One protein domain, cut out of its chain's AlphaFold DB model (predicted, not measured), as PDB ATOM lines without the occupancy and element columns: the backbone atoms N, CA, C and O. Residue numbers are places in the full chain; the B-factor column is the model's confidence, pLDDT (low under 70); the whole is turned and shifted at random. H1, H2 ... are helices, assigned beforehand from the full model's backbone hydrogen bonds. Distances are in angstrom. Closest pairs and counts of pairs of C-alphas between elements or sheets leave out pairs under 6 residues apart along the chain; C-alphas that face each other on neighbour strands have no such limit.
ATOM      1  N   GLY A  98      99.752 156.923 121.224       57.28
ATOM      2  CA  GLY A  98      98.530 156.192 121.590       57.28
ATOM      3  C   GLY A  98      98.746 154.922 122.426       57.28
ATOM      4  O   GLY A  98      97.776 154.353 122.918       57.28
ATOM      5  N   GLU A  99      99.994 154.485 122.598       68.69
ATOM      6  CA  GLU A  99     100.348 153.273 123.350       68.69
ATOM      7  C   GLU A  99     100.158 153.451 124.873       68.69
ATOM      8  O   GLU A  99     100.062 154.579 125.372       68.69
ATOM      9  N   ILE A 100     100.109 152.341 125.617       75.25
ATOM     10  CA  ILE A 100     100.089 152.314 127.088       75.25
ATOM     11  C   ILE A 100     101.455 151.959 127.682       75.25
ATOM     12  O   ILE A 100     102.242 151.200 127.115       75.25
ATOM     13  N   TRP A 101     101.731 152.467 128.882       78.44
ATOM     14  CA  TRP A 101     103.025 152.272 129.540       78.44
ATOM     15  C   TRP A 101     103.337 150.812 129.897       78.44
ATOM     16  O   TRP A 101     104.503 150.427 129.862       78.44
ATOM     17  N   GLY A 102     102.327 149.980 130.168       77.62
ATOM     18  CA  GLY A 102     102.509 148.557 130.476       77.62
ATOM     19  C   GLY A 102     103.228 147.800 129.360       77.62
ATOM     20  O   GLY A 102     104.181 147.076 129.630       77.62
ATOM     21  N   ASN A 103     102.863 148.058 128.101       79.38
ATOM     22  CA  ASN A 103     103.504 147.437 126.940       79.38
ATOM     23  C   ASN A 103     104.972 147.864 126.785       79.38
ATOM     24  O   ASN A 103     105.809 147.074 126.348       79.38
ATOM     25  N   VAL A 104     105.304 149.105 127.157       77.69
ATOM     26  CA  VAL A 104     106.692 149.592 127.168       77.69
ATOM     27  C   VAL A 104     107.490 148.888 128.261       77.69
ATOM     28  O   VAL A 104     108.605 148.441 128.003       77.69
ATOM     29  N   TYR A 105     106.915 148.731 129.454       80.94
ATOM     30  CA  TYR A 105     107.569 148.033 130.561       80.94
ATOM     31  C   TYR A 105     107.842 146.568 130.234       80.94
ATOM     32  O   TYR A 105     108.973 146.127 130.407       80.94
ATOM     33  N   SER A 106     106.873 145.852 129.657       83.12
ATOM     34  CA  SER A 106     107.070 144.463 129.226       83.12
ATOM     35  C   SER A 106     108.172 144.307 128.174       83.12
ATOM     36  O   SER A 106     108.854 143.291 128.151       83.12
ATOM     37  N   LYS A 107     108.392 145.305 127.307       80.12
ATOM     38  CA  LYS A 107     109.500 145.277 126.332       80.12
ATOM     39  C   LYS A 107     110.870 145.563 126.948       80.12
ATOM     40  O   LYS A 107     111.877 145.155 126.377       80.12
ATOM     41  N   LEU A 108     110.913 146.306 128.052       73.38
ATOM     42  CA  LEU A 108     112.149 146.640 128.762       73.38
ATOM     43  C   LEU A 108     112.528 145.583 129.805       73.38
ATOM     44  O   LEU A 108     113.677 145.549 130.257       73.38
ATOM     45  N   GLU A 109     111.598 144.702 130.168       75.25
ATOM     46  CA  GLU A 109     111.845 143.595 131.081       75.25
ATOM     47  C   GLU A 109     113.016 142.722 130.595       75.25
ATOM     48  O   GLU A 109     113.124 142.372 129.421       75.25
ATOM     49  N   GLY A 110     113.957 142.424 131.496       77.56
ATOM     50  CA  GLY A 110     115.156 141.639 131.183       77.56
ATOM     51  C   GLY A 110     116.249 142.372 130.392       77.56
ATOM     52  O   GLY A 110     117.331 141.820 130.219       77.56
ATOM     53  N   THR A 111     116.027 143.617 129.953       78.12
ATOM     54  CA  THR A 111     117.029 144.383 129.182       78.12
ATOM     55  C   THR A 111     118.028 145.149 130.054       78.12
ATOM     56  O   THR A 111     119.058 145.599 129.560       78.12
ATOM     57  N   GLY A 112     117.716 145.332 131.342       67.00
ATOM     58  CA  GLY A 112     118.487 146.174 132.265       67.00
ATOM     59  C   GLY A 112     118.211 147.679 132.139       67.00
ATOM     60  O   GLY A 112     118.745 148.455 132.929       67.00
ATOM     61  N   TYR A 113     117.359 148.099 131.198       67.38
ATOM     62  CA  TYR A 113     116.961 149.495 131.017       67.38
ATOM     63  C   TYR A 113     115.609 149.798 131.674       67.38
ATOM     64  O   TYR A 113     114.710 148.961 131.715       67.38
ATOM     65  N   GLY A 114     115.458 151.028 132.168       72.50
ATOM     66  CA  GLY A 114     114.201 151.577 132.677       72.50
ATOM     67  C   GLY A 114     113.841 152.868 131.948       72.50
ATOM     68  O   GLY A 114     114.696 153.500 131.334       72.50
ATOM     69  N   VAL A 115     112.573 153.270 132.022       75.31
ATOM     70  CA  VAL A 115     112.076 154.499 131.391       75.31
ATOM     71  C   VAL A 115     111.246 155.312 132.378       75.31
ATOM     72  O   VAL A 115     110.477 154.752 133.163       75.31
ATOM     73  N   GLY A 116     111.376 156.640 132.322       74.12
ATOM     74  CA  GLY A 116     110.508 157.581 133.027       74.12
ATOM     75  C   GLY A 116     109.082 157.532 132.479       74.12
ATOM     76  O   GLY A 116     108.726 158.332 131.622       74.12
ATOM     77  N   GLY A 117     108.281 156.571 132.943       75.44
ATOM     78  CA  GLY A 117     106.903 156.349 132.500       75.44
ATOM     79  C   GLY A 117     105.849 156.469 133.602       75.44
ATOM     80  O   GLY A 117     106.166 156.753 134.760       75.44
ATOM     81  N   SER A 118     104.581 156.243 133.240       79.06
ATOM     82  CA  SER A 118     103.427 156.265 134.153       79.06
ATOM     83  C   SER A 118     103.583 155.343 135.361       79.06
ATOM     84  O   SER A 118     103.974 154.185 135.241       79.06
ATOM     85  N   ARG A 119     103.118 155.799 136.525       76.12
ATOM     86  CA  ARG A 119     103.012 154.965 137.737       76.12
ATOM     87  C   ARG A 119     101.930 153.872 137.652       76.12
ATOM     88  O   ARG A 119     101.843 153.041 138.544       76.12
ATOM     89  N   SER A 120     101.128 153.860 136.583       73.81
ATOM     90  CA  SER A 120     100.178 152.797 136.228       73.81
ATOM     91  C   SER A 120     100.441 152.294 134.809       73.81
ATOM     92  O   SER A 120     100.524 153.099 133.875       73.81
ATOM     93  N   GLY A 121     100.503 150.970 134.627       67.75
ATOM     94  CA  GLY A 121     100.684 150.341 133.312       67.75
ATOM     95  C   GLY A 121      99.544 150.615 132.324       67.75
ATOM     96  O   GLY A 121      99.752 150.547 131.117       67.75
ATOM     97  N   LEU A 122      98.362 150.999 132.813       67.62
ATOM     98  CA  LEU A 122      97.198 151.334 131.984       67.62
ATOM     99  C   LEU A 122      97.194 152.799 131.506       67.62
ATOM    100  O   LEU A 122      96.326 153.196 130.733       67.62
ATOM    101  N   GLY A 123      98.145 153.621 131.959       65.12
ATOM    102  CA  GLY A 123      98.257 155.013 131.521       65.12
ATOM    103  C   GLY A 123      98.683 155.117 130.054       65.12
ATOM    104  O   GLY A 123      99.619 154.437 129.635       65.12
ATOM    105  N   GLY A 124      98.038 155.999 129.290       71.25
ATOM    106  CA  GLY A 124      98.440 156.315 127.915       71.25
ATOM    107  C   GLY A 124      99.689 157.203 127.861       71.25
ATOM    108  O   GLY A 124      99.839 158.124 128.668       71.25
ATOM    109  N   ILE A 125     100.578 156.951 126.898       73.38
ATOM    110  CA  ILE A 125     101.852 157.670 126.754       73.38
ATOM    111  C   ILE A 125     101.625 159.134 126.374       73.38
ATOM    112  O   ILE A 125     102.075 160.027 127.091       73.38
ATOM    113  N   GLY A 126     100.905 159.402 125.280       67.19
ATOM    114  CA  GLY A 126     100.751 160.751 124.730       67.19
ATOM    115  C   GLY A 126     100.032 161.706 125.676       67.19
ATOM    116  O   GLY A 126     100.470 162.841 125.852       67.19
ATOM    117  N   GLY A 127      98.979 161.235 126.348       67.44
ATOM    118  CA  GLY A 127      98.240 162.044 127.317       67.44
ATOM    119  C   GLY A 127      99.095 162.475 128.506       67.44
ATOM    120  O   GLY A 127      99.090 163.646 128.872       67.44
ATOM    121  N   LEU A 128      99.883 161.562 129.081       71.12
ATOM    122  CA  LEU A 128     100.759 161.894 130.207       71.12
ATOM    123  C   LEU A 128     101.955 162.748 129.780       71.12
ATOM    124  O   LEU A 128     102.264 163.733 130.445       71.12
ATOM    125  N   ALA A 129     102.592 162.398 128.662       72.38
ATOM    126  CA  ALA A 129     103.773 163.092 128.163       72.38
ATOM    127  C   ALA A 129     103.475 164.528 127.707       72.38
ATOM    128  O   ALA A 129     104.340 165.385 127.802       72.38
ATOM    129  N   THR A 130     102.266 164.828 127.226       70.94
ATOM    130  CA  THR A 130     101.881 166.200 126.827       70.94
ATOM    131  C   THR A 130     101.477 167.091 128.005       70.94
ATOM    132  O   THR A 130     101.329 168.298 127.839       70.94
ATOM    133  N   GLN A 131     101.326 166.523 129.204       67.94
ATOM    134  CA  GLN A 131     100.830 167.216 130.399       67.94
ATOM    135  C   GLN A 131     101.850 167.211 131.548       67.94
ATOM    136  O   GLN A 131     101.485 167.325 132.718       67.94
ATOM    137  N   GLY A 132     103.136 167.031 131.239       73.69
ATOM    138  CA  GLY A 132     104.188 166.833 132.235       73.69
ATOM    139  C   GLY A 132     104.374 165.355 132.551       73.69
ATOM    140  O   GLY A 132     105.350 164.759 132.122       73.69
ATOM    141  N   GLY A 133     103.421 164.759 133.268       73.88
ATOM    142  CA  GLY A 133     103.447 163.339 133.638       73.88
ATOM    143  C   GLY A 133     104.448 163.011 134.757       73.88
ATOM    144  O   GLY A 133     105.624 163.361 134.694       73.88
ATOM    145  N   LEU A 134     103.978 162.310 135.796       72.38
ATOM    146  CA  LEU A 134     104.788 161.901 136.952       72.38
ATOM    147  C   LEU A 134     105.220 160.435 136.856       72.38
ATOM    148  O   LEU A 134     104.379 159.552 136.657       72.38
ATOM    149  N   SER A 135     106.506 160.186 137.111       78.44
ATOM    150  CA  SER A 135     107.132 158.863 137.143       78.44
ATOM    151  C   SER A 135     107.762 158.556 138.504       78.44
ATOM    152  O   SER A 135     108.120 159.461 139.256       78.44
ATOM    153  N   PHE A 136     107.972 157.270 138.804       73.62
ATOM    154  CA  PHE A 136     108.823 156.854 139.928       73.62
ATOM    155  C   PHE A 136     110.276 157.331 139.767       73.62
ATOM    156  O   PHE A 136     110.964 157.543 140.762       73.62
ATOM    157  N   PHE A 137     110.725 157.568 138.530       74.75
ATOM    158  CA  PHE A 137     112.059 158.098 138.241       74.75
ATOM    159  C   PHE A 137     112.132 159.628 138.263       74.75
ATOM    160  O   PHE A 137     113.219 160.176 138.098       74.75
ATOM    161  N   SER A 138     111.022 160.340 138.499       71.69
ATOM    162  CA  SER A 138     110.999 161.794 138.306       71.69
ATOM    163  C   SER A 138     111.905 162.578 139.251       71.69
ATOM    164  O   SER A 138     112.379 163.648 138.890       71.69
ATOM    165  N   SER A 139     112.230 162.030 140.423       68.06
ATOM    166  CA  SER A 139     113.224 162.626 141.324       68.06
ATOM    167  C   SER A 139     114.637 162.663 140.740       68.06
ATOM    168  O   SER A 139     115.430 163.487 141.191       68.06
ATOM    169  N   ARG A 140     114.954 161.761 139.800       69.25
ATOM    170  CA  ARG A 140     116.258 161.648 139.134       69.25
ATOM    171  C   ARG A 140     116.227 162.239 137.728       69.25
ATOM    172  O   ARG A 140     117.151 162.959 137.390       69.25
ATOM    173  N   GLU A 141     115.167 161.969 136.966       73.00
ATOM    174  CA  GLU A 141     115.088 162.263 135.525       73.00
ATOM    175  C   GLU A 141     114.144 163.429 135.169       73.00
ATOM    176  O   GLU A 141     114.031 163.792 134.005       73.00
ATOM    177  N   GLY A 142     113.423 164.016 136.131       69.75
ATOM    178  CA  GLY A 142     112.390 165.022 135.848       69.75
ATOM    179  C   GLY A 142     111.041 164.429 135.407       69.75
ATOM    180  O   GLY A 142     110.758 163.238 135.574       69.75
ATOM    181  N   LEU A 143     110.134 165.266 134.905       80.06
ATOM    182  CA  LEU A 143     108.818 164.822 134.433       80.06
ATOM    183  C   LEU A 143     108.942 163.999 133.144       80.06
ATOM    184  O   LEU A 143     109.924 164.105 132.411       80.06
ATOM    185  N   ILE A 144     107.920 163.201 132.825       80.94
ATOM    186  CA  ILE A 144     107.881 162.416 131.577       80.94
ATOM    187  C   ILE A 144     108.092 163.337 130.360       80.94
ATOM    188  O   ILE A 144     108.857 163.002 129.462       80.94
ATOM    189  N   ALA A 145     107.467 164.517 130.362       78.88
ATOM    190  CA  ALA A 145     107.588 165.539 129.324       78.88
ATOM    191  C   ALA A 145     109.010 166.098 129.185       78.88
ATOM    192  O   ALA A 145     109.425 166.398 128.071       78.88
ATOM    193  N   ASP A 146     109.764 166.192 130.287       73.44
ATOM    194  CA  ASP A 146     111.149 166.685 130.273       73.44
ATOM    195  C   ASP A 146     112.096 165.684 129.575       73.44
ATOM    196  O   ASP A 146     113.205 166.037 129.188       73.44
ATOM    197  N   ASN A 147     111.645 164.437 129.384       71.00
ATOM    198  CA  ASN A 147     112.388 163.355 128.738       71.00
ATOM    199  C   ASN A 147     111.927 163.088 127.291       71.00
ATOM    200  O   ASN A 147     112.407 162.152 126.646       71.00
ATOM    201  N   VAL A 148     110.985 163.878 126.757       69.00
ATOM    202  CA  VAL A 148     110.528 163.729 125.368       69.00
ATOM    203  C   VAL A 148     111.470 164.465 124.424       69.00
ATOM    204  O   VAL A 148     111.579 165.685 124.460       69.00
TER     205      VAL A 148
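What this domain is: This is residues 98 to 148 of the 346 residues of the protein "FAD_binding_4 domain-containing protein" of Glarea lozoyensis (strain ATCC 74030 / MF5533) (UniProt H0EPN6). The longest helix, H1, lies toward one end of this small domain, and three shorter helices, H2, H4 and H3, gather toward the other end, with H4 between H2 and H3. Loops join these parts: residues 109 to 124 swing out from the last residue of H1, return through the middle and lead on to H2, while residues 107 to 112 stick out. The printed part has 51 residues, with four named helices in the order H1, H2, H3, H4 and no named strand; its class is all helix, though under half of the residues, 21 of 51, are in named elements. The whole is compact, with a radius of gyration of the C-alphas of 10.2 A, and spans 28 by 25 by 16 A along its three main axes.

Where its parts are: Find C-alpha 101 at (103.025, 152.272, 129.540); there H1, residues 101 to 108, begins, and it runs 10.8 A to C-alpha 108 at (112.149, 146.640, 128.762). Go on to residues 125 to 129 for H2, which is 5.9 A long from first to last C-alpha. H3 is residues 138 to 141 and is 5.0 A long. H4, residues 144 to 147, is 5.4 A long and ends at C-alpha 147, at (112.388, 163.355, 128.738).

How they stand to each other: Begin at H1, which touches no helix. Its nearest approach to H2 is at Trp 101 and Ile 125, whose C-alphas, the closest of the two helices, are 6.2 A apart; the two are close but not clearly touching. H1 is apart from H3 and from H4. Look next at Ala 129 and Ala 145: here H2 and H4 touch, and these closest C-alphas are 4.7 A apart. H3 and H4 are close but not clearly touching, with the closest C-alphas, those of Glu 141 and Asn 147, 7.4 A apart. H2 and H3 are apart. In H1 and H2 every O i to N i+4 pair is within hydrogen-bond range; H3 and H4 are too short for such a pair, and their one O i to N i+3 pair is within range in H4 but not in H3.

The domain as a whole: The two C-alphas farthest apart in the domain are those of Gly 110 and Gln 131, at 29.3 A. The printed part has no cut. From H1 to H2 you cross a long link of 16 residues, whose C-alphas lie 1 to 17 A from the mean of the C-alphas; H2 to H3 is a short link of 8 residues, and H3 to H4 a tight one of 2. The mean pLDDT of the printed part is 73.3, and 14 residues are under 70, among them residues 98 to 99, 112 to 113 and 121 to 123 of this model.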